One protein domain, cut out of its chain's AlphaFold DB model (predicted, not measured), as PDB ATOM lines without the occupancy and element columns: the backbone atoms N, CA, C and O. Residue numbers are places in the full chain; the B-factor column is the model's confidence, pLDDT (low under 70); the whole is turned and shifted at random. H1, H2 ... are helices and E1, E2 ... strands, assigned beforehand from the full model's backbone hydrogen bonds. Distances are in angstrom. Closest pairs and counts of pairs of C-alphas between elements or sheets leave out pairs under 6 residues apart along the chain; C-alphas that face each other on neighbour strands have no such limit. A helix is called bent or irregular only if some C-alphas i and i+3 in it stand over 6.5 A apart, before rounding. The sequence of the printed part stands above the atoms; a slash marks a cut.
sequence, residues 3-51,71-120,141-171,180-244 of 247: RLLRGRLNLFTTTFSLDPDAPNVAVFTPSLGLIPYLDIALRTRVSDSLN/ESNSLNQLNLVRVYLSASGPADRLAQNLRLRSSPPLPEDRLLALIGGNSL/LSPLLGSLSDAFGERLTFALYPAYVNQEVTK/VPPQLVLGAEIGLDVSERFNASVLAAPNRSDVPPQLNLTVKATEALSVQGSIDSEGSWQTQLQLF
ATOM      1  N   ARG A   3    -102.265  30.560  -4.279       93.31
ATOM      2  CA  ARG A   3    -103.645  30.081  -4.192       93.31
ATOM      3  C   ARG A   3    -103.998  29.807  -2.738       93.31
ATOM      4  O   ARG A   3    -103.247  29.133  -2.034       93.31
ATOM      5  N   LEU A   4    -105.136  30.327  -2.310       90.56
ATOM      6  CA  LEU A   4    -105.714  30.071  -1.002       90.56
ATOM      7  C   LEU A   4    -106.537  28.790  -1.123       90.56
ATOM      8  O   LEU A   4    -107.474  28.719  -1.910       90.56
ATOM      9  N   LEU A   5    -106.128  27.752  -0.398       86.31
ATOM     10  CA  LEU A   5    -106.819  26.460  -0.420       86.31
ATOM     11  C   LEU A   5    -107.874  26.349   0.668       86.31
ATOM     12  O   LEU A   5    -108.814  25.580   0.519       86.31
ATOM     13  N   ARG A   6    -107.653  27.053   1.784       83.56
ATOM     14  CA  ARG A   6    -108.583  27.123   2.900       83.56
ATOM     15  C   ARG A   6    -108.532  28.494   3.546       83.56
ATOM     16  O   ARG A   6    -107.469  29.119   3.582       83.56
ATOM     17  N   GLY A   7    -109.650  28.941   4.095       83.94
ATOM     18  CA  GLY A   7    -109.705  30.213   4.809       83.94
ATOM     19  C   GLY A   7    -111.013  30.406   5.551       83.94
ATOM     20  O   GLY A   7    -112.053  29.894   5.145       83.94
ATOM     21  N   ARG A   8    -110.967  31.150   6.657       85.94
ATOM     22  CA  ARG A   8    -112.167  31.579   7.376       85.94
ATOM     23  C   ARG A   8    -112.095  33.067   7.664       85.94
ATOM     24  O   ARG A   8    -111.040  33.570   8.042       85.94
ATOM     25  N   LEU A   9    -113.223  33.743   7.503       83.94
ATOM     26  CA  LEU A   9    -113.381  35.162   7.788       83.94
ATOM     27  C   LEU A   9    -114.596  35.346   8.688       83.94
ATOM     28  O   LEU A   9    -115.679  34.868   8.371       83.94
ATOM     29  N   ASN A  10    -114.430  36.060   9.794       82.00
ATOM     30  CA  ASN A  10    -115.555  36.451  10.632       82.00
ATOM     31  C   ASN A  10    -116.033  37.838  10.211       82.00
ATOM     32  O   ASN A  10    -115.236  38.774  10.165       82.00
ATOM     33  N   LEU A  11    -117.328  37.962   9.933       80.38
ATOM     34  CA  LEU A  11    -118.002  39.237   9.723       80.38
ATOM     35  C   LEU A  11    -119.191  39.314  10.672       80.38
ATOM     36  O   LEU A  11    -120.078  38.463  10.633       80.38
ATOM     37  N   PHE A  12    -119.199  40.339  11.525       79.69
ATOM     38  CA  PHE A  12    -120.169  40.486  12.612       79.69
ATOM     39  C   PHE A  12    -120.240  39.223  13.486       79.69
ATOM     40  O   PHE A  12    -119.259  38.879  14.145       79.69
ATOM     41  N   THR A  13    -121.385  38.539  13.488       71.50
ATOM     42  CA  THR A  13    -121.637  37.321  14.266       71.50
ATOM     43  C   THR A  13    -121.488  36.037  13.450       71.50
ATOM     44  O   THR A  13    -121.667  34.953  13.999       71.50
ATOM     45  N   THR A  14    -121.142  36.134  12.162       75.25
ATOM     46  CA  THR A  14    -121.149  35.002  11.229       75.25
ATOM     47  C   THR A  14    -119.753  34.694  10.701       75.25
ATOM     48  O   THR A  14    -119.000  35.575  10.280       75.25
ATOM     49  N   THR A  15    -119.412  33.408  10.683       82.50
ATOM     50  CA  THR A  15    -118.182  32.902  10.070       82.50
ATOM     51  C   THR A  15    -118.449  32.493   8.626       82.50
ATOM     52  O   THR A  15    -119.362  31.720   8.333       82.50
ATOM     53  N   PHE A  16    -117.615  32.992   7.725       86.75
ATOM     54  CA  PHE A  16    -117.539  32.586   6.332       86.75
ATOM     55  C   PHE A  16    -116.347  31.657   6.130       86.75
ATOM     56  O   PHE A  16    -115.283  31.876   6.714       86.75
ATOM     57  N   SER A  17    -116.505  30.649   5.280       88.44
ATOM     58  CA  SER A  17    -115.411  29.810   4.788       88.44
ATOM     59  C   SER A  17    -115.112  30.138   3.334       88.44
ATOM     60  O   SER A  17    -116.003  30.578   2.608       88.44
ATOM     61  N   LEU A  18    -113.872  29.933   2.906       90.44
ATOM     62  CA  LEU A  18    -113.474  30.103   1.512       90.44
ATOM     63  C   LEU A  18    -114.316  29.163   0.629       90.44
ATOM     64  O   LEU A  18    -114.705  28.073   1.053       90.44
ATOM     65  N   ASP A  19    -114.721  29.643  -0.545       89.69
ATOM     66  CA  ASP A  19    -115.529  28.854  -1.470       89.69
ATOM     67  C   ASP A  19    -114.598  27.973  -2.316       89.69
ATOM     68  O   ASP A  19    -113.895  28.513  -3.171       89.69
ATOM     69  N   PRO A  20    -114.557  26.641  -2.120       84.56
ATOM     70  CA  PRO A  20    -113.619  25.763  -2.823       84.56
ATOM     71  C   PRO A  20    -113.819  25.747  -4.340       84.56
ATOM     72  O   PRO A  20    -112.902  25.356  -5.066       84.56
ATOM     73  N   ASP A  21    -115.001  26.146  -4.810       86.38
ATOM     74  CA  ASP A  21    -115.345  26.173  -6.229       86.38
ATOM     75  C   ASP A  21    -114.863  27.480  -6.908       86.38
ATOM     76  O   ASP A  21    -114.867  27.592  -8.133       86.38
ATOM     77  N   ALA A  22    -114.357  28.453  -6.135       90.00
ATOM     78  CA  ALA A  22    -113.764  29.688  -6.643       90.00
ATOM     79  C   ALA A  22    -112.223  29.609  -6.790       90.00
ATOM     80  O   ALA A  22    -111.560  28.794  -6.137       90.00
ATOM     81  N   PRO A  23    -111.603  30.477  -7.619       90.00
ATOM     82  CA  PRO A  23    -110.152  30.467  -7.831       90.00
ATOM     83  C   PRO A  23    -109.340  30.733  -6.556       90.00
ATOM     84  O   PRO A  23    -108.331  30.061  -6.327       90.00
ATOM     85  N   ASN A  24    -109.794  31.703  -5.750       93.75
ATOM     86  CA  ASN A  24    -109.205  32.162  -4.491       93.75
ATOM     87  C   ASN A  24    -107.696  32.409  -4.573       93.75
ATOM     88  O   ASN A  24    -106.876  31.597  -4.133       93.75
ATOM     89  N   VAL A  25    -107.313  33.544  -5.147       95.75
ATOM     90  CA  VAL A  25    -105.915  33.838  -5.479       95.75
ATOM     91  C   VAL A  25    -105.438  35.158  -4.889       95.75
ATOM     92  O   VAL A  25    -106.176  36.134  -4.793       95.75
ATOM     93  N   ALA A  26    -104.157  35.181  -4.530       94.38
ATOM     94  CA  ALA A  26    -103.399  36.365  -4.162       94.38
ATOM     95  C   ALA A  26    -102.260  36.564  -5.173       94.38
ATOM     96  O   ALA A  26    -101.352  35.731  -5.312       94.38
ATOM     97  N   VAL A  27    -102.295  37.667  -5.908       94.56
ATOM     98  CA  VAL A  27    -101.309  38.004  -6.934       94.56
ATOM     99  C   VAL A  27    -100.416  39.121  -6.413       94.56
ATOM    100  O   VAL A  27    -100.835  40.263  -6.271       94.56
ATOM    101  N   PHE A  28     -99.161  38.777  -6.142       93.75
ATOM    102  CA  PHE A  28     -98.118  39.737  -5.805       93.75
ATOM    103  C   PHE A  28     -97.466  40.230  -7.094       93.75
ATOM    104  O   PHE A  28     -96.960  39.419  -7.876       93.75
ATOM    105  N   THR A  29     -97.470  41.541  -7.311       88.81
ATOM    106  CA  THR A  29     -96.734  42.191  -8.398       88.81
ATOM    107  C   THR A  29     -95.617  43.052  -7.809       88.81
ATOM    108  O   THR A  29     -95.831  43.698  -6.781       88.81
ATOM    109  N   PRO A  30     -94.430  43.123  -8.444       87.75
ATOM    110  CA  PRO A  30     -93.323  43.934  -7.927       87.75
ATOM    111  C   PRO A  30     -93.689  45.409  -7.701       87.75
ATOM    112  O   PRO A  30     -93.173  46.038  -6.785       87.75
ATOM    113  N   SER A  31     -94.612  45.952  -8.503       86.38
ATOM    114  CA  SER A  31     -95.084  47.337  -8.414       86.38
ATOM    115  C   SER A  31     -95.957  47.642  -7.190       86.38
ATOM    116  O   SER A  31     -96.059  48.807  -6.817       86.38
ATOM    117  N   LEU A  32     -96.576  46.632  -6.567       77.81
ATOM    118  CA  LEU A  32     -97.428  46.782  -5.375       77.81
ATOM    119  C   LEU A  32     -96.713  46.366  -4.075       77.81
ATOM    120  O   LEU A  32     -97.298  46.398  -2.991       77.81
ATOM    121  N   GLY A  33     -95.433  45.987  -4.163       85.88
ATOM    122  CA  GLY A  33     -94.637  45.561  -3.016       85.88
ATOM    123  C   GLY A  33     -95.235  44.335  -2.319       85.88
ATOM    124  O   GLY A  33     -95.409  43.283  -2.929       85.88
ATOM    125  N   LEU A  34     -95.531  44.469  -1.022       89.00
ATOM    126  CA  LEU A  34     -96.094  43.400  -0.185       89.00
ATOM    127  C   LEU A  34     -97.629  43.378  -0.162       89.00
ATOM    128  O   LEU A  34     -98.202  42.546   0.538       89.00
ATOM    129  N   ILE A  35     -98.297  44.273  -0.895       93.69
ATOM    130  CA  ILE A  35     -99.759  44.335  -0.969       93.69
ATOM    131  C   ILE A  35    -100.204  43.508  -2.183       93.69
ATOM    132  O   ILE A  35    -100.046  43.962  -3.317       93.69
ATOM    133  N   PRO A  36    -100.741  42.288  -1.999       94.00
ATOM    134  CA  PRO A  36    -101.229  41.510  -3.125       94.00
ATOM    135  C   PRO A  36    -102.557  42.065  -3.641       94.00
ATOM    136  O   PRO A  36    -103.360  42.624  -2.893       94.00
ATOM    137  N   TYR A  37    -102.821  41.825  -4.919       93.50
ATOM    138  CA  TYR A  37    -104.179  41.836  -5.443       93.50
ATOM    139  C   TYR A  37    -104.863  40.527  -5.046       93.50
ATOM    140  O   TYR A  37    -104.338  39.448  -5.327       93.50
ATOM    141  N   LEU A  38    -106.007  40.605  -4.379       94.06
ATOM    142  CA  LEU A  38    -106.781  39.456  -3.926       94.06
ATOM    143  C   LEU A  38    -108.026  39.302  -4.789       94.06
ATOM    144  O   LEU A  38    -108.673  40.290  -5.114       94.06
ATOM    145  N   ASP A  39    -108.349  38.064  -5.141       94.56
ATOM    146  CA  ASP A  39    -109.602  37.684  -5.787       94.56
ATOM    147  C   ASP A  39    -110.124  36.423  -5.099       94.56
ATOM    148  O   ASP A  39    -109.613  35.318  -5.315       94.56
ATOM    149  N   ILE A  40    -111.061  36.614  -4.169       94.38
ATOM    150  CA  ILE A  40    -111.554  35.568  -3.269       94.38
ATOM    151  C   ILE A  40    -113.078  35.545  -3.222       94.38
ATOM    152  O   ILE A  40    -113.739  36.587  -3.259       94.38
ATOM    153  N   ALA A  41    -113.626  34.343  -3.071       94.38
ATOM    154  CA  ALA A  41    -115.021  34.127  -2.741       94.38
ATOM    155  C   ALA A  41    -115.129  33.311  -1.451       94.38
ATOM    156  O   ALA A  41    -114.346  32.404  -1.173       94.38
ATOM    157  N   LEU A  42    -116.107  33.680  -0.644       91.81
ATOM    158  CA  LEU A  42    -116.383  33.151   0.677       91.81
ATOM    159  C   LEU A  42    -117.874  32.808   0.727       91.81
ATOM    160  O   LEU A  42    -118.693  33.507   0.130       91.81
ATOM    161  N   ARG A  43    -118.252  31.762   1.455       89.44
ATOM    162  CA  ARG A  43    -119.646  31.334   1.598       89.44
ATOM    163  C   ARG A  43    -120.003  30.998   3.039       89.44
ATOM    164  O   ARG A  43    -119.146  30.644   3.846       89.44
ATOM    165  N   THR A  44    -121.286  31.119   3.355       84.25
ATOM    166  CA  THR A  44    -121.880  30.714   4.634       84.25
ATOM    167  C   THR A  44    -123.367  30.387   4.452       84.25
ATOM    168  O   THR A  44    -123.942  30.633   3.386       84.25
ATOM    169  N   ARG A  45    -124.002  29.815   5.478       80.56
ATOM    170  CA  ARG A  45    -125.455  29.598   5.544       80.56
ATOM    171  C   ARG A  45    -125.996  30.303   6.787       80.56
ATOM    172  O   ARG A  45    -125.459  30.117   7.875       80.56
ATOM    173  N   VAL A  46    -127.046  31.101   6.615       75.56
ATOM    174  CA  VAL A  46    -127.744  31.815   7.695       75.56
ATOM    175  C   VAL A  46    -129.220  31.435   7.689       75.56
ATOM    176  O   VAL A  46    -129.780  31.152   6.635       75.56
ATOM    177  N   SER A  47    -129.853  31.418   8.859       70.19
ATOM    178  CA  SER A  47    -131.285  31.127   8.970       70.19
ATOM    179  C   SER A  47    -132.114  32.397   8.860       70.19
ATOM    180  O   SER A  47    -131.903  33.343   9.618       70.19
ATOM    181  N   ASP A  48    -133.089  32.393   7.958       68.69
ATOM    182  CA  ASP A  48    -134.093  33.436   7.805       68.69
ATOM    183  C   ASP A  48    -135.426  32.985   8.427       68.69
ATOM    184  O   ASP A  48    -136.320  32.446   7.773       68.69
ATOM    185  N   SER A  49    -135.558  33.157   9.742       53.28
ATOM    186  CA  SER A  49    -136.772  32.793  10.478       53.28
ATOM    187  C   SER A  49    -137.848  33.885  10.363       53.28
ATOM    188  O   SER A  49    -138.197  34.535  11.351       53.28
ATOM    189  N   LEU A  50    -138.391  34.118   9.169       45.38
ATOM    190  CA  LEU A  50    -139.642  34.867   8.993       45.38
ATOM    191  C   LEU A  50    -140.826  33.904   9.052       45.38
ATOM    192  O   LEU A  50    -141.465  33.658   8.043       45.38
ATOM    193  N   ASN A  51    -141.091  33.315  10.217       36.34
ATOM    194  CA  ASN A  51    -142.375  32.656  10.481       36.34
ATOM    195  C   ASN A  51    -142.666  32.565  11.986       36.34
ATOM    196  O   ASN A  51    -143.141  31.559  12.496       36.34
ATOM    197  N   GLU A  71    -148.483  18.134   7.673       40.12
ATOM    198  CA  GLU A  71    -147.769  18.428   8.915       40.12
ATOM    199  C   GLU A  71    -146.457  19.162   8.603       40.12
ATOM    200  O   GLU A  71    -145.494  18.619   8.053       40.12
ATOM    201  N   SER A  72    -146.458  20.476   8.841       46.91
ATOM    202  CA  SER A  72    -145.322  21.321   8.513       46.91
ATOM    203  C   SER A  72    -144.228  21.042   9.536       46.91
ATOM    204  O   SER A  72    -144.254  21.597  10.636       46.91
ATOM    205  N   ASN A  73    -143.281  20.175   9.178       52.00
ATOM    206  CA  ASN A  73    -142.090  19.897   9.972       52.00
ATOM    207  C   ASN A  73    -141.465  21.199  10.487       52.00
ATOM    208  O   ASN A  73    -141.130  22.101   9.714       52.00
ATOM    209  N   SER A  74    -141.303  21.297  11.806       53.31
ATOM    210  CA  SER A  74    -140.852  22.514  12.495       53.31
ATOM    211  C   SER A  74    -139.461  22.996  12.055       53.31
ATOM    212  O   SER A  74    -139.173  24.191  12.107       53.31
ATOM    213  N   LEU A  75    -138.626  22.085  11.544       55.72
ATOM    214  CA  LEU A  75    -137.318  22.378  10.955       55.72
ATOM    215  C   LEU A  75    -137.407  22.991   9.548       55.72
ATOM    216  O   LEU A  75    -136.565  23.811   9.195       55.72
ATOM    217  N   ASN A  76    -138.449  22.678   8.770       54.16
ATOM    218  CA  ASN A  76    -138.677  23.270   7.446       54.16
ATOM    219  C   ASN A  76    -139.093  24.752   7.533       54.16
ATOM    220  O   ASN A  76    -139.036  25.487   6.553       54.16
ATOM    221  N   GLN A  77    -139.481  25.220   8.724       53.94
ATOM    222  CA  GLN A  77    -139.747  26.636   8.997       53.94
ATOM    223  C   GLN A  77    -138.462  27.492   9.003       53.94
ATOM    224  O   GLN A  77    -138.524  28.723   9.065       53.94
ATOM    225  N   LEU A  78    -137.292  26.851   8.930       57.62
ATOM    226  CA  LEU A  78    -135.980  27.482   8.906       57.62
ATOM    227  C   LEU A  78    -135.593  27.697   7.442       57.62
ATOM    228  O   LEU A  78    -135.009  26.830   6.799       57.62
ATOM    229  N   ASN A  79    -135.947  28.862   6.892       65.38
ATOM    230  CA  ASN A  79    -135.530  29.222   5.538       65.38
ATOM    231  C   ASN A  79    -134.021  29.481   5.539       65.38
ATOM    232  O   ASN A  79    -133.553  30.553   5.916       65.38
ATOM    233  N   LEU A  80    -133.239  28.481   5.147       72.94
ATOM    234  CA  LEU A  80    -131.789  28.600   5.092       72.94
ATOM    235  C   LEU A  80    -131.372  29.382   3.855       72.94
ATOM    236  O   LEU A  80    -131.607  28.978   2.716       72.94
ATOM    237  N   VAL A  81    -130.692  30.494   4.087       79.94
ATOM    238  CA  VAL A  81    -130.175  31.368   3.045       79.94
ATOM    239  C   VAL A  81    -128.680  31.141   2.925       79.94
ATOM    240  O   VAL A  81    -127.912  31.352   3.867       79.94
ATOM    241  N   ARG A  82    -128.232  30.735   1.737       84.81
ATOM    242  CA  ARG A  82    -126.804  30.669   1.437       84.81
ATOM    243  C   ARG A  82    -126.315  32.052   1.050       84.81
ATOM    244  O   ARG A  82    -126.845  32.646   0.114       84.81
ATOM    245  N   VAL A  83    -125.292  32.539   1.736       89.19
ATOM    246  CA  VAL A  83    -124.715  33.863   1.507       89.19
ATOM    247  C   VAL A  83    -123.305  33.710   0.965       89.19
ATOM    248  O   VAL A  83    -122.510  32.928   1.481       89.19
ATOM    249  N   TYR A  84    -123.012  34.472  -0.078       91.31
ATOM    250  CA  TYR A  84    -121.736  34.538  -0.762       91.31
ATOM    251  C   TYR A  84    -121.157  35.939  -0.597       91.31
ATOM    252  O   TYR A  84    -121.846  36.936  -0.816       91.31
ATOM    253  N   LEU A  85    -119.885  36.005  -0.238       92.25
ATOM    254  CA  LEU A  85    -119.105  37.224  -0.141       92.25
ATOM    255  C   LEU A  85    -117.953  37.122  -1.136       92.25
ATOM    256  O   LEU A  85    -117.095  36.255  -1.002       92.25
ATOM    257  N   SER A  86    -117.918  38.012  -2.117       93.12
ATOM    258  CA  SER A  86    -116.794  38.122  -3.049       93.12
ATOM    259  C   SER A  86    -116.030  39.410  -2.796       93.12
ATOM    260  O   SER A  86    -116.651  40.457  -2.600       93.12
ATOM    261  N   ALA A  87    -114.705  39.338  -2.838       92.69
ATOM    262  CA  ALA A  87    -113.827  40.482  -2.665       92.69
ATOM    263  C   ALA A  87    -112.714  40.421  -3.714       92.69
ATOM    264  O   ALA A  87    -111.965  39.445  -3.763       92.69
ATOM    265  N   SER A  88    -112.624  41.457  -4.548       93.81
ATOM    266  CA  SER A  88    -111.634  41.532  -5.625       93.81
ATOM    267  C   SER A  88    -110.969  42.908  -5.632       93.81
ATOM    268  O   SER A  88    -111.654  43.927  -5.739       93.81
ATOM    269  N   GLY A  89    -109.650  42.961  -5.457       92.81
ATOM    270  CA  GLY A  89    -108.902  44.215  -5.381       92.81
ATOM    271  C   GLY A  89    -107.617  44.142  -4.549       92.81
ATOM    272  O   GLY A  89    -107.278  43.094  -4.001       92.81
ATOM    273  N   PRO A  90    -106.883  45.265  -4.430       92.75
ATOM    274  CA  PRO A  90    -105.723  45.375  -3.547       92.75
ATOM    275  C   PRO A  90    -106.067  45.046  -2.087       92.75
ATOM    276  O   PRO A  90    -107.101  45.485  -1.577       92.75
ATOM    277  N   ALA A  91    -105.191  44.299  -1.409       90.00
ATOM    278  CA  ALA A  91    -105.415  43.819  -0.044       90.00
ATOM    279  C   ALA A  91    -105.701  44.936   0.978       90.00
ATOM    280  O   ALA A  91    -106.484  44.738   1.904       90.00
ATOM    281  N   ASP A  92    -105.115  46.121   0.792       89.94
ATOM    282  CA  ASP A  92    -105.292  47.306   1.642       89.94
ATOM    283  C   ASP A  92    -106.656  47.999   1.463       89.94
ATOM    284  O   ASP A  92    -107.085  48.763   2.327       89.94
ATOM    285  N   ARG A  93    -107.365  47.719   0.360       89.31
ATOM    286  CA  ARG A  93    -108.677  48.305   0.026       89.31
ATOM    287  C   ARG A  93    -109.778  47.265  -0.135       89.31
ATOM    288  O   ARG A  93    -110.848  47.573  -0.662       89.31
ATOM    289  N   LEU A  94    -109.551  46.038   0.326       84.31
ATOM    290  CA  LEU A  94    -110.522  44.952   0.200       84.31
ATOM    291  C   LEU A  94    -111.893  45.297   0.786       84.31
ATOM    292  O   LEU A  94    -112.904  44.963   0.177       84.31
ATOM    293  N   ALA A  95    -111.930  46.011   1.914       80.25
ATOM    294  CA  ALA A  95    -113.173  46.411   2.577       80.25
ATOM    295  C   ALA A  95    -114.106  47.250   1.680       80.25
ATOM    296  O   ALA A  95    -115.318  47.209   1.855       80.25
ATOM    297  N   GLN A  96    -113.555  47.980   0.704       85.19
ATOM    298  CA  GLN A  96    -114.318  48.816  -0.234       85.19
ATOM    299  C   GLN A  96    -114.852  48.024  -1.436       85.19
ATOM    300  O   GLN A  96    -115.694  48.523  -2.174       85.19
ATOM    301  N   ASN A  97    -114.356  46.801  -1.647       87.38
ATOM    302  CA  ASN A  97    -114.674  45.960  -2.803       87.38
ATOM    303  C   ASN A  97    -115.435  44.683  -2.412       87.38
ATOM    304  O   ASN A  97    -115.479  43.723  -3.183       87.38
ATOM    305  N   LEU A  98    -116.018  44.658  -1.211       88.50
ATOM    306  CA  LEU A  98    -116.849  43.555  -0.749       88.50
ATOM    307  C   LEU A  98    -118.199  43.593  -1.467       88.50
ATOM    308  O   LEU A  98    -118.851  44.631  -1.533       88.50
ATOM    309  N   ARG A  99    -118.631  42.448  -1.991       91.19
ATOM    310  CA  ARG A  99    -119.970  42.271  -2.559       91.19
ATOM    311  C   ARG A  99    -120.641  41.083  -1.906       91.19
ATOM    312  O   ARG A  99    -120.081  39.986  -1.909       91.19
ATOM    313  N   LEU A 100    -121.842  41.304  -1.387       90.06
ATOM    314  CA  LEU A 100    -122.680  40.262  -0.815       90.06
ATOM    315  C   LEU A 100    -123.732  39.824  -1.832       90.06
ATOM    316  O   LEU A 100    -124.331  40.634  -2.536       90.06
ATOM    317  N   ARG A 101    -123.959  38.518  -1.902       90.38
ATOM    318  CA  ARG A 101    -125.022  37.896  -2.691       90.38
ATOM    319  C   ARG A 101    -125.618  36.755  -1.894       90.38
ATOM    320  O   ARG A 101    -124.951  36.185  -1.037       90.38
ATOM    321  N   SER A 102    -126.836  36.357  -2.220       87.00
ATOM    322  CA  SER A 102    -127.437  35.181  -1.608       87.00
ATOM    323  C   SER A 102    -128.211  34.316  -2.586       87.00
ATOM    324  O   SER A 102    -128.539  34.720  -3.701       87.00
ATOM    325  N   SER A 103    -128.476  33.095  -2.146       82.25
ATOM    326  CA  SER A 103    -129.349  32.125  -2.788       82.25
ATOM    327  C   SER A 103    -130.226  31.527  -1.680       82.25
ATOM    328  O   SER A 103    -129.680  30.814  -0.833       82.25
ATOM    329  N   PRO A 104    -131.536  31.841  -1.637       76.88
ATOM    330  CA  PRO A 104    -132.298  32.703  -2.560       76.88
ATOM    331  C   PRO A 104    -131.815  34.171  -2.588       76.88
ATOM    332  O   PRO A 104    -131.179  34.608  -1.626       76.88
ATOM    333  N   PRO A 105    -132.051  34.934  -3.676       79.69
ATOM    334  CA  PRO A 105    -131.615  36.327  -3.768       79.69
ATOM    335  C   PRO A 105    -132.389  37.210  -2.778       79.69
ATOM    336  O   PRO A 105    -133.614  37.264  -2.818       79.69
ATOM    337  N   LEU A 106    -131.661  37.905  -1.905       81.81
ATOM    338  CA  LEU A 106    -132.187  38.842  -0.912       81.81
ATOM    339  C   LEU A 106    -131.517  40.212  -1.069       81.81
ATOM    340  O   LEU A 106    -130.389  40.280  -1.573       81.81
ATOM    341  N   PRO A 107    -132.180  41.298  -0.633       83.50
ATOM    342  CA  PRO A 107    -131.576  42.622  -0.637       83.50
ATOM    343  C   PRO A 107    -130.459  42.716   0.419       83.50
ATOM    344  O   PRO A 107    -130.416  41.960   1.393       83.50
ATOM    345  N   GLU A 108    -129.504  43.616   0.192       84.12
ATOM    346  CA  GLU A 108    -128.262  43.690   0.972       84.12
ATOM    347  C   GLU A 108    -128.498  44.013   2.454       84.12
ATOM    348  O   GLU A 108    -127.867  43.416   3.322       84.12
ATOM    349  N   ASP A 109    -129.450  44.889   2.757       80.62
ATOM    350  CA  ASP A 109    -129.884  45.224   4.115       80.62
ATOM    351  C   ASP A 109    -130.386  43.990   4.881       80.62
ATOM    352  O   ASP A 109    -130.015  43.779   6.041       80.62
ATOM    353  N   ARG A 110    -131.155  43.119   4.213       79.94
ATOM    354  CA  ARG A 110    -131.597  41.841   4.782       79.94
ATOM    355  C   ARG A 110    -130.414  40.920   5.047       79.94
ATOM    356  O   ARG A 110    -130.358  40.299   6.107       79.94
ATOM    357  N   LEU A 111    -129.449  40.850   4.131       84.75
ATOM    358  CA  LEU A 111    -128.240  40.042   4.318       84.75
ATOM    359  C   LEU A 111    -127.386  40.544   5.479       84.75
ATOM    360  O   LEU A 111    -126.936  39.737   6.290       84.75
ATOM    361  N   LEU A 112    -127.209  41.857   5.607       83.69
ATOM    362  CA  LEU A 112    -126.493  42.466   6.727       83.69
ATOM    363  C   LEU A 112    -127.195  42.189   8.062       83.69
ATOM    364  O   LEU A 112    -126.521  41.851   9.035       83.69
ATOM    365  N   ALA A 113    -128.529  42.252   8.110       78.25
ATOM    366  CA  ALA A 113    -129.296  41.898   9.304       78.25
ATOM    367  C   ALA A 113    -129.126  40.416   9.690       78.25
ATOM    368  O   ALA A 113    -128.911  40.111  10.866       78.25
ATOM    369  N   LEU A 114    -129.163  39.507   8.711       80.25
ATOM    370  CA  LEU A 114    -128.981  38.068   8.931       80.25
ATOM    371  C   LEU A 114    -127.550  37.732   9.388       80.25
ATOM    372  O   LEU A 114    -127.366  36.965  10.332       80.25
ATOM    373  N   ILE A 115    -126.526  38.334   8.773       78.62
ATOM    374  CA  ILE A 115    -125.112  38.161   9.161       78.62
ATOM    375  C   ILE A 115    -124.831  38.805  10.528       78.62
ATOM    376  O   ILE A 115    -124.028  38.285  11.302       78.62
ATOM    377  N   GLY A 116    -125.505  39.914  10.842       73.56
ATOM    378  CA  GLY A 116    -125.503  40.574  12.152       73.56
ATOM    379  C   GLY A 116    -126.353  39.868  13.218       73.56
ATOM    380  O   GLY A 116    -126.502  40.388  14.327       73.56
ATOM    381  N   GLY A 117    -126.934  38.706  12.899       63.59
ATOM    382  CA  GLY A 117    -127.610  37.831  13.853       63.59
ATOM    383  C   GLY A 117    -129.017  38.274  14.255       63.59
ATOM    384  O   GLY A 117    -129.383  38.096  15.413       63.59
ATOM    385  N   ASN A 118    -129.789  38.903  13.355       55.81
ATOM    386  CA  ASN A 118    -131.129  39.480  13.600       55.81
ATOM    387  C   ASN A 118    -131.210  40.478  14.779       55.81
ATOM    388  O   ASN A 118    -132.267  41.044  15.046       55.81
ATOM    389  N   SER A 119    -130.090  40.757  15.448       45.38
ATOM    390  CA  SER A 119    -129.972  41.627  16.619       45.38
ATOM    391  C   SER A 119    -130.175  43.110  16.292       45.38
ATOM    392  O   SER A 119    -130.493  43.904  17.174       45.38
ATOM    393  N   LEU A 120    -130.039  43.477  15.013       46.59
ATOM    394  CA  LEU A 120    -130.225  44.837  14.504       46.59
ATOM    395  C   LEU A 120    -131.678  45.146  14.106       46.59
ATOM    396  O   LEU A 120    -132.015  46.309  13.900       46.59
ATOM    397  N   LEU A 141    -114.838  21.847  18.221       43.62
ATOM    398  CA  LEU A 141    -114.731  20.525  17.571       43.62
ATOM    399  C   LEU A 141    -113.446  20.369  16.739       43.62
ATOM    400  O   LEU A 141    -113.407  19.634  15.753       43.62
ATOM    401  N   SER A 142    -112.375  21.054  17.145       47.09
ATOM    402  CA  SER A 142    -111.077  21.032  16.458       47.09
ATOM    403  C   SER A 142    -110.417  19.643  16.318       47.09
ATOM    404  O   SER A 142    -109.719  19.464  15.324       47.09
ATOM    405  N   PRO A 143    -110.635  18.631  17.188       47.12
ATOM    406  CA  PRO A 143    -110.042  17.308  16.957       47.12
ATOM    407  C   PRO A 143    -110.820  16.423  15.968       47.12
ATOM    408  O   PRO A 143    -110.219  15.568  15.327       47.12
ATOM    409  N   LEU A 144    -112.142  16.603  15.833       43.19
ATOM    410  CA  LEU A 144    -113.001  15.701  15.043       43.19
ATOM    411  C   LEU A 144    -113.284  16.227  13.627       43.19
ATOM    412  O   LEU A 144    -113.489  15.443  12.706       43.19
ATOM    413  N   LEU A 145    -113.241  17.550  13.425       44.38
ATOM    414  CA  LEU A 145    -113.384  18.163  12.099       44.38
ATOM    415  C   LEU A 145    -112.103  18.080  11.257       44.38
ATOM    416  O   LEU A 145    -112.186  18.207  10.041       44.38
ATOM    417  N   GLY A 146    -110.933  17.864  11.871       47.88
ATOM    418  CA  GLY A 146    -109.661  17.754  11.149       47.88
ATOM    419  C   GLY A 146    -109.612  16.550  10.204       47.88
ATOM    420  O   GLY A 146    -109.203  16.694   9.058       47.88
ATOM    421  N   SER A 147    -110.112  15.389  10.641       49.59
ATOM    422  CA  SER A 147    -110.110  14.162   9.832       49.59
ATOM    423  C   SER A 147    -111.213  14.133   8.768       49.59
ATOM    424  O   SER A 147    -110.986  13.634   7.668       49.59
ATOM    425  N   LEU A 148    -112.393  14.698   9.055       46.44
ATOM    426  CA  LEU A 148    -113.511  14.738   8.104       46.44
ATOM    427  C   LEU A 148    -113.357  15.867   7.066       46.44
ATOM    428  O   LEU A 148    -113.675  15.679   5.894       46.44
ATOM    429  N   SER A 149    -112.819  17.027   7.461       49.56
ATOM    430  CA  SER A 149    -112.547  18.144   6.543       49.56
ATOM    431  C   SER A 149    -111.354  17.879   5.619       49.56
ATOM    432  O   SER A 149    -111.346  18.400   4.509       49.56
ATOM    433  N   ASP A 150    -110.377  17.050   6.006       55.19
ATOM    434  CA  ASP A 150    -109.302  16.636   5.088       55.19
ATOM    435  C   ASP A 150    -109.791  15.668   4.000       55.19
ATOM    436  O   ASP A 150    -109.295  15.723   2.876       55.19
ATOM    437  N   ALA A 151    -110.793  14.832   4.294       56.31
ATOM    438  CA  ALA A 151    -111.379  13.910   3.318       56.31
ATOM    439  C   ALA A 151    -112.378  14.592   2.360       56.31
ATOM    440  O   ALA A 151    -112.432  14.242   1.183       56.31
ATOM    441  N   PHE A 152    -113.157  15.568   2.846       56.59
ATOM    442  CA  PHE A 152    -114.226  16.229   2.076       56.59
ATOM    443  C   PHE A 152    -113.928  17.691   1.680       56.59
ATOM    444  O   PHE A 152    -114.679  18.289   0.909       56.59
ATOM    445  N   GLY A 153    -112.835  18.288   2.161       63.91
ATOM    446  CA  GLY A 153    -112.456  19.681   1.890       63.91
ATOM    447  C   GLY A 153    -113.399  20.724   2.511       63.91
ATOM    448  O   GLY A 153    -114.137  20.448   3.456       63.91
ATOM    449  N   GLU A 154    -113.407  21.941   1.951       65.81
ATOM    450  CA  GLU A 154    -114.336  23.039   2.313       65.81
ATOM    451  C   GLU A 154    -115.763  22.843   1.759       65.81
ATOM    452  O   GLU A 154    -116.622  23.727   1.829       65.81
ATOM    453  N   ARG A 155    -116.036  21.669   1.179       72.50
ATOM    454  CA  ARG A 155    -117.371  21.273   0.714       72.50
ATOM    455  C   ARG A 155    -118.280  20.853   1.855       72.50
ATOM    456  O   ARG A 155    -119.499  20.929   1.715       72.50
ATOM    457  N   LEU A 156    -117.695  20.454   2.982       75.31
ATOM    458  CA  LEU A 156    -118.421  20.235   4.219       75.31
ATOM    459  C   LEU A 156    -118.709  21.587   4.890       75.31
ATOM    460  O   LEU A 156    -117.798  22.370   5.150       75.31
ATOM    461  N   THR A 157    -119.973  21.856   5.195       69.62
ATOM    462  CA  THR A 157    -120.412  23.036   5.945       69.62
ATOM    463  C   THR A 157    -121.056  22.598   7.248       69.62
ATOM    464  O   THR A 157    -121.778  21.607   7.280       69.62
ATOM    465  N   PHE A 158    -120.836  23.365   8.308       73.12
ATOM    466  CA  PHE A 158    -121.516  23.183   9.582       73.12
ATOM    467  C   PHE A 158    -122.152  24.502  10.002       73.12
ATOM    468  O   PHE A 158    -121.487  25.539   9.954       73.12
ATOM    469  N   ALA A 159    -123.419  24.462  10.402       68.88
ATOM    470  CA  ALA A 159    -124.140  25.628  10.892       68.88
ATOM    471  C   ALA A 159    -124.888  25.285  12.182       68.88
ATOM    472  O   ALA A 159    -125.477  24.215  12.310       68.88
ATOM    473  N   LEU A 160    -124.863  26.217  13.133       71.06
ATOM    474  CA  LEU A 160    -125.682  26.190  14.338       71.06
ATOM    475  C   LEU A 160    -126.540  27.442  14.328       71.06
ATOM    476  O   LEU A 160    -126.007  28.544  14.182       71.06
ATOM    477  N   TYR A 161    -127.845  27.286  14.485       61.56
ATOM    478  CA  TYR A 161    -128.761  28.416  14.494       61.56
ATOM    479  C   TYR A 161    -129.856  28.238  15.542       61.56
ATOM    480  O   TYR A 161    -130.404  27.144  15.694       61.56
ATOM    481  N   PRO A 162    -130.192  29.307  16.284       56.97
ATOM    482  CA  PRO A 162    -131.380  29.308  17.116       56.97
ATOM    483  C   PRO A 162    -132.626  29.246  16.223       56.97
ATOM    484  O   PRO A 162    -132.736  29.961  15.229       56.97
ATOM    485  N   ALA A 163    -133.568  28.399  16.603       58.59
ATOM    486  CA  ALA A 163    -134.844  28.161  15.954       58.59
ATOM    487  C   ALA A 163    -135.964  28.291  16.990       58.59
ATOM    488  O   ALA A 163    -135.742  28.071  18.176       58.59
ATOM    489  N   TYR A 164    -137.176  28.622  16.561       55.50
ATOM    490  CA  TYR A 164    -138.359  28.560  17.417       55.50
ATOM    491  C   TYR A 164    -139.307  27.534  16.820       55.50
ATOM    492  O   TYR A 164    -139.651  27.650  15.648       55.50
ATOM    493  N   VAL A 165    -139.709  26.536  17.607       54.91
ATOM    494  CA  VAL A 165    -140.670  25.522  17.154       54.91
ATOM    495  C   VAL A 165    -141.930  25.573  18.002       54.91
ATOM    496  O   VAL A 165    -141.879  25.797  19.218       54.91
ATOM    497  N   ASN A 166    -143.068  25.354  17.352       54.59
ATOM    498  CA  ASN A 166    -144.332  25.130  18.037       54.59
ATOM    499  C   ASN A 166    -144.357  23.683  18.541       54.59
ATOM    500  O   ASN A 166    -143.937  22.776  17.828       54.59
ATOM    501  N   GLN A 167    -144.811  23.470  19.775       46.84
ATOM    502  CA  GLN A 167    -144.891  22.124  20.335       46.84
ATOM    503  C   GLN A 167    -146.048  21.341  19.717       46.84
ATOM    504  O   GLN A 167    -147.182  21.827  19.689       46.84
ATOM    505  N   GLU A 168    -145.777  20.104  19.315       44.34
ATOM    506  CA  GLU A 168    -146.819  19.136  19.012       44.34
ATOM    507  C   GLU A 168    -147.285  18.470  20.314       44.34
ATOM    508  O   GLU A 168    -146.541  17.760  20.994       44.34
ATOM    509  N   VAL A 169    -148.517  18.768  20.732       47.44
ATOM    510  CA  VAL A 169    -149.068  18.274  22.000       47.44
ATOM    511  C   VAL A 169    -149.546  16.832  21.813       47.44
ATOM    512  O   VAL A 169    -150.696  16.583  21.457       47.44
ATOM    513  N   THR A 170    -148.676  15.866  22.103       42.97
ATOM    514  CA  THR A 170    -148.954  14.421  21.971       42.97
ATOM    515  C   THR A 170    -149.849  13.844  23.080       42.97
ATOM    516  O   THR A 170    -150.272  12.693  22.996       42.97
ATOM    517  N   LYS A 171    -150.192  14.607  24.132       37.50
ATOM    518  CA  LYS A 171    -151.073  14.143  25.223       37.50
ATOM    519  C   LYS A 171    -152.419  14.866  25.220       37.50
ATOM    520  O   LYS A 171    -152.533  16.053  25.511       37.50
ATOM    521  N   VAL A 180    -149.459  27.019  23.243       51.81
ATOM    522  CA  VAL A 180    -148.175  26.811  23.907       51.81
ATOM    523  C   VAL A 180    -147.179  27.821  23.328       51.81
ATOM    524  O   VAL A 180    -147.104  27.941  22.102       51.81
ATOM    525  N   PRO A 181    -146.454  28.589  24.161       53.88
ATOM    526  CA  PRO A 181    -145.476  29.539  23.659       53.88
ATOM    527  C   PRO A 181    -144.371  28.802  22.881       53.88
ATOM    528  O   PRO A 181    -143.911  27.748  23.335       53.88
ATOM    529  N   PRO A 182    -143.936  29.337  21.727       54.03
ATOM    530  CA  PRO A 182    -142.861  28.747  20.941       54.03
ATOM    531  C   PRO A 182    -141.593  28.641  21.789       54.03
ATOM    532  O   PRO A 182    -141.199  29.595  22.466       54.03
ATOM    533  N   GLN A 183    -140.963  27.470  21.774       56.47
ATOM    534  CA  GLN A 183    -139.747  27.226  22.544       56.47
ATOM    535  C   GLN A 183    -138.512  27.395  21.671       56.47
ATOM    536  O   GLN A 183    -138.506  27.020  20.499       56.47
ATOM    537  N   LEU A 184    -137.459  27.953  22.272       61.34
ATOM    538  CA  LEU A 184    -136.155  28.076  21.638       61.34
ATOM    539  C   LEU A 184    -135.532  26.682  21.469       61.34
ATOM    540  O   LEU A 184    -135.276  25.966  22.438       61.34
ATOM    541  N   VAL A 185    -135.254  26.328  20.226       64.75
ATOM    542  CA  VAL A 185    -134.571  25.114  19.792       64.75
ATOM    543  C   VAL A 185    -133.230  25.499  19.191       64.75
ATOM    544  O   VAL A 185    -133.090  26.560  18.591       64.75
ATOM    545  N   LEU A 186    -132.218  24.659  19.368       67.69
ATOM    546  CA  LEU A 186    -130.938  24.843  18.704       67.69
ATOM    547  C   LEU A 186    -130.900  23.896  17.512       67.69
ATOM    548  O   LEU A 186    -130.784  22.690  17.702       67.69
ATOM    549  N   GLY A 187    -131.016  24.440  16.303       74.06
ATOM    550  CA  GLY A 187    -130.817  23.699  15.065       74.06
ATOM    551  C   GLY A 187    -129.327  23.526  14.780       74.06
ATOM    552  O   GLY A 187    -128.538  24.459  14.937       74.06
ATOM    553  N   ALA A 188    -128.947  22.325  14.364       76.69
ATOM    554  CA  ALA A 188    -127.613  21.982  13.906       76.69
ATOM    555  C   ALA A 188    -127.694  21.345  12.522       76.69
ATOM    556  O   ALA A 188    -128.397  20.356  12.329       76.69
ATOM    557  N   GLU A 189    -126.943  21.891  11.571       78.44
ATOM    558  CA  GLU A 189    -126.898  21.408  10.198       78.44
ATOM    559  C   GLU A 189    -125.482  20.995   9.809       78.44
ATOM    560  O   GLU A 189    -124.514  21.731  10.022       78.44
ATOM    561  N   ILE A 190    -125.379  19.834   9.169       82.00
ATOM    562  CA  ILE A 190    -124.179  19.377   8.473       82.00
ATOM    563  C   ILE A 190    -124.522  19.279   6.989       82.00
ATOM    564  O   ILE A 190    -125.329  18.449   6.583       82.00
ATOM    565  N   GLY A 191    -123.906  20.130   6.173       82.19
ATOM    566  CA  GLY A 191    -124.082  20.165   4.725       82.19
ATOM    567  C   GLY A 191    -122.861  19.647   3.974       82.19
ATOM    568  O   GLY A 191    -121.729  19.850   4.401       82.19
ATOM    569  N   LEU A 192    -123.088  19.034   2.819       84.75
ATOM    570  CA  LEU A 192    -122.076  18.634   1.853       84.75
ATOM    571  C   LEU A 192    -122.452  19.153   0.461       84.75
ATOM    572  O   LEU A 192    -123.451  18.743  -0.136       84.75
ATOM    573  N   ASP A 193    -121.633  20.050  -0.077       83.56
ATOM    574  CA  ASP A 193    -121.737  20.500  -1.465       83.56
ATOM    575  C   ASP A 193    -121.025  19.490  -2.378       83.56
ATOM    576  O   ASP A 193    -119.807  19.519  -2.555       83.56
ATOM    577  N   VAL A 194    -121.788  18.550  -2.940       84.00
ATOM    578  CA  VAL A 194    -121.245  17.529  -3.854       84.00
ATOM    579  C   VAL A 194    -120.827  18.178  -5.177       84.00
ATOM    580  O   VAL A 194    -119.791  17.833  -5.748       84.00
ATOM    581  N   SER A 195    -121.611  19.148  -5.652       83.50
ATOM    582  CA  SER A 195    -121.294  19.994  -6.808       83.50
ATOM    583  C   SER A 195    -121.934  21.377  -6.667       83.50
ATOM    584  O   SER A 195    -122.772  21.592  -5.795       83.50
ATOM    585  N   GLU A 196    -121.629  22.295  -7.587       77.31
ATOM    586  CA  GLU A 196    -122.260  23.626  -7.651       77.31
ATOM    587  C   GLU A 196    -123.797  23.566  -7.753       77.31
ATOM    588  O   GLU A 196    -124.502  24.503  -7.359       77.31
ATOM    589  N   ARG A 197    -124.328  22.454  -8.281       84.56
ATOM    590  CA  ARG A 197    -125.760  22.245  -8.517       84.56
ATOM    591  C   ARG A 197    -126.406  21.254  -7.559       84.56
ATOM    592  O   ARG A 197    -127.628  21.220  -7.504       84.56
ATOM    593  N   PHE A 198    -125.629  20.463  -6.823       86.69
ATOM    594  CA  PHE A 198    -126.148  19.434  -5.925       86.69
ATOM    595  C   PHE A 198    -125.587  19.613  -4.523       86.69
ATOM    596  O   PHE A 198    -124.375  19.527  -4.305       86.69
ATOM    597  N   ASN A 199    -126.487  19.794  -3.566       86.19
ATOM    598  CA  ASN A 199    -126.164  19.894  -2.156       86.19
ATOM    599  C   ASN A 199    -127.006  18.895  -1.361       86.19
ATOM    600  O   ASN A 199    -128.207  18.775  -1.587       86.19
ATOM    601  N   ALA A 200    -126.368  18.217  -0.415       88.88
ATOM    602  CA  ALA A 200    -127.043  17.433   0.605       88.88
ATOM    603  C   ALA A 200    -126.809  18.090   1.965       88.88
ATOM    604  O   ALA A 200    -125.723  18.620   2.209       88.88
ATOM    605  N   SER A 201    -127.784  18.060   2.862       84.75
ATOM    606  CA  SER A 201    -127.568  18.437   4.255       84.75
ATOM    607  C   SER A 201    -128.447  17.648   5.206       84.75
ATOM    608  O   SER A 201    -129.524  17.193   4.847       84.75
ATOM    609  N   VAL A 202    -127.964  17.455   6.424       87.25
ATOM    610  CA  VAL A 202    -128.719  16.848   7.517       87.25
ATOM    611  C   VAL A 202    -128.901  17.908   8.584       87.25
ATOM    612  O   VAL A 202    -127.920  18.496   9.040       87.25
ATOM    613  N   LEU A 203    -130.147  18.137   8.969       82.00
ATOM    614  CA  LEU A 203    -130.555  19.073  10.002       82.00
ATOM    615  C   LEU A 203    -131.121  18.298  11.189       82.00
ATOM    616  O   LEU A 203    -131.936  17.398  11.021       82.00
ATOM    617  N   ALA A 204    -130.694  18.646  12.394       84.38
ATOM    618  CA  ALA A 204    -131.181  18.060  13.632       84.38
ATOM    619  C   ALA A 204    -131.307  19.124  14.723       84.38
ATOM    620  O   ALA A 204    -130.643  20.158  14.676       84.38
ATOM    621  N   ALA A 205    -132.114  18.846  15.742       80.81
ATOM    622  CA  ALA A 205    -132.203  19.664  16.945       80.81
ATOM    623  C   ALA A 205    -131.536  18.934  18.124       80.81
ATOM    624  O   ALA A 205    -132.224  18.271  18.893       80.81
ATOM    625  N   PRO A 206    -130.204  19.005  18.314       74.50
ATOM    626  CA  PRO A 206    -129.510  18.225  19.347       74.50
ATOM    627  C   PRO A 206    -130.007  18.465  20.781       74.50
ATOM    628  O   PRO A 206    -129.768  17.636  21.654       74.50
ATOM    629  N   ASN A 207    -130.680  19.588  21.049       69.44
ATOM    630  CA  ASN A 207    -131.246  19.895  22.361       69.44
ATOM    631  C   ASN A 207    -132.666  19.334  22.583       69.44
ATOM    632  O   ASN A 207    -133.228  19.547  23.659       69.44
ATOM    633  N   ARG A 208    -133.260  18.659  21.591       67.94
ATOM    634  CA  ARG A 208    -134.647  18.170  21.600       67.94
ATOM    635  C   ARG A 208    -134.729  16.792  20.941       67.94
ATOM    636  O   ARG A 208    -134.313  16.615  19.807       67.94
ATOM    637  N   SER A 209    -135.287  15.813  21.646       70.25
ATOM    638  CA  SER A 209    -135.489  14.455  21.114       70.25
ATOM    639  C   SER A 209    -136.823  14.277  20.390       70.25
ATOM    640  O   SER A 209    -137.046  13.245  19.774       70.25
ATOM    641  N   ASP A 210    -137.724  15.248  20.523       67.12
ATOM    642  CA  ASP A 210    -139.069  15.268  19.942       67.12
ATOM    643  C   ASP A 210    -139.125  15.936  18.562       67.12
ATOM    644  O   ASP A 210    -140.184  15.986  17.953       67.12
ATOM    645  N   VAL A 211    -138.001  16.468  18.077       71.44
ATOM    646  CA  VAL A 211    -137.893  17.025  16.728       71.44
ATOM    647  C   VAL A 211    -137.070  16.046  15.889       71.44
ATOM    648  O   VAL A 211    -135.861  15.926  16.130       71.44
ATOM    649  N   PRO A 212    -137.685  15.331  14.931       77.31
ATOM    650  CA  PRO A 212    -136.977  14.328  14.154       77.31
ATOM    651  C   PRO A 212    -135.915  14.985  13.259       77.31
ATOM    652  O   PRO A 212    -136.167  16.040  12.668       77.31
ATOM    653  N   PRO A 213    -134.707  14.404  13.144       82.81
ATOM    654  CA  PRO A 213    -133.713  14.877  12.191       82.81
ATOM    655  C   PRO A 213    -134.211  14.726  10.749       82.81
ATOM    656  O   PRO A 213    -134.907  13.769  10.410       82.81
ATOM    657  N   GLN A 214    -133.796  15.652   9.886       83.25
ATOM    658  CA  GLN A 214    -134.231  15.763   8.499       83.25
ATOM    659  C   GLN A 214    -133.036  15.751   7.543       83.25
ATOM    660  O   GLN A 214    -132.079  16.509   7.704       83.25
ATOM    661  N   LEU A 215    -133.105  14.911   6.515       87.19
ATOM    662  CA  LEU A 215    -132.211  14.935   5.366       87.19
ATOM    663  C   LEU A 215    -132.813  15.839   4.290       87.19
ATOM    664  O   LEU A 215    -133.938  15.627   3.851       87.19
ATOM    665  N   ASN A 216    -132.037  16.807   3.828       86.25
ATOM    666  CA  ASN A 216    -132.361  17.725   2.750       86.25
ATOM    667  C   ASN A 216    -131.460  17.451   1.545       86.25
ATOM    668  O   ASN A 216    -130.239  17.339   1.667       86.25
ATOM    669  N   LEU A 217    -132.060  17.380   0.365       88.50
ATOM    670  CA  LEU A 217    -131.387  17.221  -0.915       88.50
ATOM    671  C   LEU A 217    -131.842  18.343  -1.838       88.50
ATOM    672  O   LEU A 217    -133.017  18.430  -2.180       88.50
ATOM    673  N   THR A 218    -130.911  19.178  -2.280       85.62
ATOM    674  CA  THR A 218    -131.210  20.337  -3.121       85.62
ATOM    675  C   THR A 218    -130.479  20.236  -4.446       85.62
ATOM    676  O   THR A 218    -129.252  20.115  -4.498       85.62
ATOM    677  N   VAL A 219    -131.243  20.358  -5.528       87.12
ATOM    678  CA  VAL A 219    -130.770  20.358  -6.908       87.12
ATOM    679  C   VAL A 219    -131.105  21.698  -7.558       87.12
ATOM    680  O   VAL A 219    -132.269  22.054  -7.734       87.12
ATOM    681  N   LYS A 220    -130.080  22.452  -7.952       85.75
ATOM    682  CA  LYS A 220    -130.221  23.669  -8.759       85.75
ATOM    683  C   LYS A 220    -130.285  23.280 -10.231       85.75
ATOM    684  O   LYS A 220    -129.261  22.966 -10.840       85.75
ATOM    685  N   ALA A 221    -131.489  23.293 -10.794       81.12
ATOM    686  CA  ALA A 221    -131.695  23.016 -12.211       81.12
ATOM    687  C   ALA A 221    -131.183  24.180 -13.076       81.12
ATOM    688  O   ALA A 221    -130.466  23.957 -14.051       81.12
ATOM    689  N   THR A 222    -131.502  25.420 -12.690       80.81
ATOM    690  CA  THR A 222    -131.025  26.655 -13.338       80.81
ATOM    691  C   THR A 222    -130.766  27.746 -12.293       80.81
ATOM    692  O   THR A 222    -131.016  27.550 -11.106       80.81
ATOM    693  N   GLU A 223    -130.282  28.923 -12.709       74.50
ATOM    694  CA  GLU A 223    -130.134  30.079 -11.804       74.50
ATOM    695  C   GLU A 223    -131.469  30.558 -11.206       74.50
ATOM    696  O   GLU A 223    -131.476  31.193 -10.154       74.50
ATOM    697  N   ALA A 224    -132.587  30.245 -11.865       74.12
ATOM    698  CA  ALA A 224    -133.929  30.661 -11.471       74.12
ATOM    699  C   ALA A 224    -134.800  29.508 -10.947       74.12
ATOM    700  O   ALA A 224    -135.929  29.755 -10.539       74.12
ATOM    701  N   LEU A 225    -134.313  28.263 -10.971       77.44
ATOM    702  CA  LEU A 225    -135.077  27.080 -10.578       77.44
ATOM    703  C   LEU A 225    -134.231  26.158  -9.701       77.44
ATOM    704  O   LEU A 225    -133.222  25.601 -10.151       77.44
ATOM    705  N   SER A 226    -134.701  25.921  -8.481       79.00
ATOM    706  CA  SER A 226    -134.186  24.880  -7.593       79.00
ATOM    707  C   SER A 226    -135.293  23.942  -7.134       79.00
ATOM    708  O   SER A 226    -136.424  24.348  -6.890       79.00
ATOM    709  N   VAL A 227    -134.945  22.668  -7.014       82.19
ATOM    710  CA  VAL A 227    -135.802  21.615  -6.474       82.19
ATOM    711  C   VAL A 227    -135.150  21.114  -5.198       82.19
ATOM    712  O   VAL A 227    -133.960  20.806  -5.191       82.19
ATOM    713  N   GLN A 228    -135.918  21.042  -4.124       81.88
ATOM    714  CA  GLN A 228    -135.484  20.540  -2.833       81.88
ATOM    715  C   GLN A 228    -136.391  19.381  -2.432       81.88
ATOM    716  O   GLN A 228    -137.607  19.519  -2.424       81.88
ATOM    717  N   GLY A 229    -135.809  18.234  -2.116       84.25
ATOM    718  CA  GLY A 229    -136.493  17.130  -1.456       84.25
ATOM    719  C   GLY A 229    -136.018  17.042  -0.017       84.25
ATOM    720  O   GLY A 229    -134.829  17.216   0.248       84.25
ATOM    721  N   SER A 230    -136.921  16.770   0.911       82.00
ATOM    722  CA  SER A 230    -136.573  16.569   2.306       82.00
ATOM    723  C   SER A 230    -137.307  15.371   2.886       82.00
ATOM    724  O   SER A 230    -138.459  15.113   2.553       82.00
ATOM    725  N   ILE A 231    -136.616  14.598   3.713       83.94
ATOM    726  CA  ILE A 231    -137.168  13.420   4.378       83.94
ATOM    727  C   ILE A 231    -136.731  13.429   5.834       83.94
ATOM    728  O   ILE A 231    -135.548  13.622   6.124       83.94
ATOM    729  N   ASP A 232    -137.675  13.275   6.751       83.50
ATOM    730  CA  ASP A 232    -137.372  13.134   8.173       83.50
ATOM    731  C   ASP A 232    -137.189  11.663   8.577       83.50
ATOM    732  O   ASP A 232    -137.437  10.733   7.805       83.50
ATOM    733  N   SER A 233    -136.706  11.438   9.799       81.25
ATOM    734  CA  SER A 233    -136.533  10.086  10.337       81.25
ATOM    735  C   SER A 233    -137.842   9.341  10.605       81.25
ATOM    736  O   SER A 233    -137.800   8.135  10.841       81.25
ATOM    737  N   GLU A 234    -138.978  10.036  10.611       81.75
ATOM    738  CA  GLU A 234    -140.310   9.453  10.820       81.75
ATOM    739  C   GLU A 234    -140.951   9.000   9.499       81.75
ATOM    740  O   GLU A 234    -141.936   8.262   9.501       81.75
ATOM    741  N   GLY A 235    -140.320   9.331   8.370       73.31
ATOM    742  CA  GLY A 235    -140.705   8.888   7.037       73.31
ATOM    743  C   GLY A 235    -141.562   9.894   6.278       73.31
ATOM    744  O   GLY A 235    -142.022   9.566   5.180       73.31
ATOM    745  N   SER A 236    -141.756  11.109   6.796       78.44
ATOM    746  CA  SER A 236    -142.443  12.160   6.050       78.44
ATOM    747  C   SER A 236    -141.509  12.696   4.977       78.44
ATOM    748  O   SER A 236    -140.404  13.174   5.245       78.44
ATOM    749  N   TRP A 237    -141.966  12.613   3.732       80.50
ATOM    750  CA  TRP A 237    -141.264  13.150   2.578       80.50
ATOM    751  C   TRP A 237    -141.968  14.413   2.093       80.50
ATOM    752  O   TRP A 237    -143.177  14.428   1.872       80.50
ATOM    753  N   GLN A 238    -141.192  15.470   1.886       76.00
ATOM    754  CA  GLN A 238    -141.639  16.715   1.286       76.00
ATOM    755  C   GLN A 238    -140.787  17.041   0.056       76.00
ATOM    756  O   GLN A 238    -139.589  16.762  -0.006       76.00
ATOM    757  N   THR A 239    -141.413  17.635  -0.956       78.69
ATOM    758  CA  THR A 239    -140.722  18.156  -2.138       78.69
ATOM    759  C   THR A 239    -141.150  19.595  -2.346       78.69
ATOM    760  O   THR A 239    -142.337  19.891  -2.440       78.69
ATOM    761  N   GLN A 240    -140.175  20.488  -2.443       72.94
ATOM    762  CA  GLN A 240    -140.371  21.903  -2.676       72.94
ATOM    763  C   GLN A 240    -139.711  22.311  -3.989       72.94
ATOM    764  O   GLN A 240    -138.555  21.995  -4.267       72.94
ATOM    765  N   LEU A 241    -140.453  23.066  -4.792       78.56
ATOM    766  CA  LEU A 241    -139.951  23.691  -6.005       78.56
ATOM    767  C   LEU A 241    -139.867  25.199  -5.773       78.56
ATOM    768  O   LEU A 241    -140.846  25.834  -5.386       78.56
ATOM    769  N   GLN A 242    -138.684  25.762  -5.981       71.06
ATOM    770  CA  GLN A 242    -138.394  27.175  -5.770       71.06
ATOM    771  C   GLN A 242    -138.061  27.832  -7.107       71.06
ATOM    772  O   GLN A 242    -137.157  27.399  -7.826       71.06
ATOM    773  N   LEU A 243    -138.804  28.892  -7.420       75.50
ATOM    774  CA  LEU A 243    -138.630  29.718  -8.608       75.50
ATOM    775  C   LEU A 243    -138.198  31.120  -8.182       75.50
ATOM    776  O   LEU A 243    -138.847  31.743  -7.343       75.50
ATOM    777  N   PHE A 244    -137.117  31.623  -8.770       70.56
ATOM    778  CA  PHE A 244    -136.607  32.964  -8.504       70.56
ATOM    779  C   PHE A 244    -136.917  33.886  -9.676       70.56
ATOM    780  O   PHE A 244    -136.405  33.703 -10.781       70.56
TER     781      PHE A 244
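AT A GLANCE: This is residues 3 to 51, 71 to 120, 141 to 171 and 180 to 244 of the 247 residues of an uncharacterized protein of Synechococcus sp. GFB01 (UniProt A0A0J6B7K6). Two strongly twisted sheets, offset along the long axis and only partly face to face, form a partial sandwich: E1 to E6 make one sheet, E7 to E12 the other. The first curls round the short helix H2 and has H1 over E5; the second is curled like part of a barrel, with H3 beside its strands E7 and E8. The printed part has 195 residues with three named helices and twelve named strands, in the order E1 E2 E3 E4 E5 H1 E6 H2 H3 E7 E8 E9 E10 E11 E12, and its class is mixed, helices and strands. The first sheet is branched, with antiparallel neighbour pairs; the second runs E7 E8 E9 E10 E11 E12, all antiparallel. The whole is compact, with a radius of gyration of the C-alphas of 18.7 A, and its outline is elongated, spanning 73 by 38 by 37 A.

HOW THE PARTS SIT: One sheet runs E7 (residues 156 to 165), E8 (183 to 193), E9 (198 to 204), E10 (214 to 222), E11 (225 to 232), E12 (237 to 243), with E7 and E12 as edge strands. E8 to E12 form a meander, each strand the antiparallel neighbour of the one before. Within hydrogen-bond range are N 159 and O 189 at 3.0 A, N 190 and O 202 at 2.9 A, N 201 and O 216 at 2.8 A, N 217 and O 229 at 2.8 A, and N 228 and O 240 at 2.8 A. E7 bends by 61 degrees at residue 162. In the branched sheet, E4 (residues 37 to 48) has E2 (14 to 18) and E3 (25 to 27) on one side and E5 (79 to 90) on the other side. E1 (residues 8 to 11) pairs with E2, and E6 (98 to 103) with E5. Here N 9 and O 16 are 2.9 A apart, N 43 and O 17 2.8 A, N 25 and O 39 2.9 A, N 42 and O 85 2.8 A, and N 84 and O 101 2.8 A. The facing parts of the two sheets are 9.3 A centre to centre, with strands at 40 degrees; the closest C-alphas of E4 and E7 are those of Ser 47 and Tyr 161, 6.7 A. H2 (residues 108 to 115) is on the branched sheet; its closest C-alphas with E4 are Leu 114 and Val 46, 6.5 A. H1 (residues 91 to 97) is on it too, its height over the sheet 4.2 A, only just above the sheet's level; it is only just over E5, with 3 C-alphas, and slantwise to it at 38 degrees on the local plane. H3 (residues 145 to 155) stands at the level of the other sheet, height 3.4 A, its Arg 155 C-alpha 4.9 A from that of Asp 193, their closest pair in H3 and E8; with residues 154 to 155 it only grazes the branched sheet. H1 and H3 are irregular: C-alphas 92 and 95 are 8.0 A apart, and 151 and 154 9.6 A. Every O i to N i+4 pair is within hydrogen-bond range in H2, against 4 of 7 in H3 and 0 of 3 in H1, where 2 of 4 O i to N i+3 pairs are.

IN THESE COORDINATES: E1 begins at C-alpha 8, (-112.167, 31.579, 7.376). E4 measures 33.8 A, E5 35.1 A, E8 30.8 A, E7 26.3 A and E10 24.6 A. E12 ends at C-alpha 243, (-138.630, 29.718, -8.608).

THE WHOLE: The C-alphas farthest apart, of Ser 31 and Lys 171, are 73.3 A apart. The printed part has three cuts: across them the C-alphas of residues 51 and 71 are 15.3 A apart, those of residues 120 and 141 are 29.0 A apart, and those of residues 171 and 180 are 13.1 A apart. Of the links that are printed whole, none is long. Mean pLDDT of the printed part is 75.6; 54 residues are under 70, among them 141 to 154 and 161 to 171.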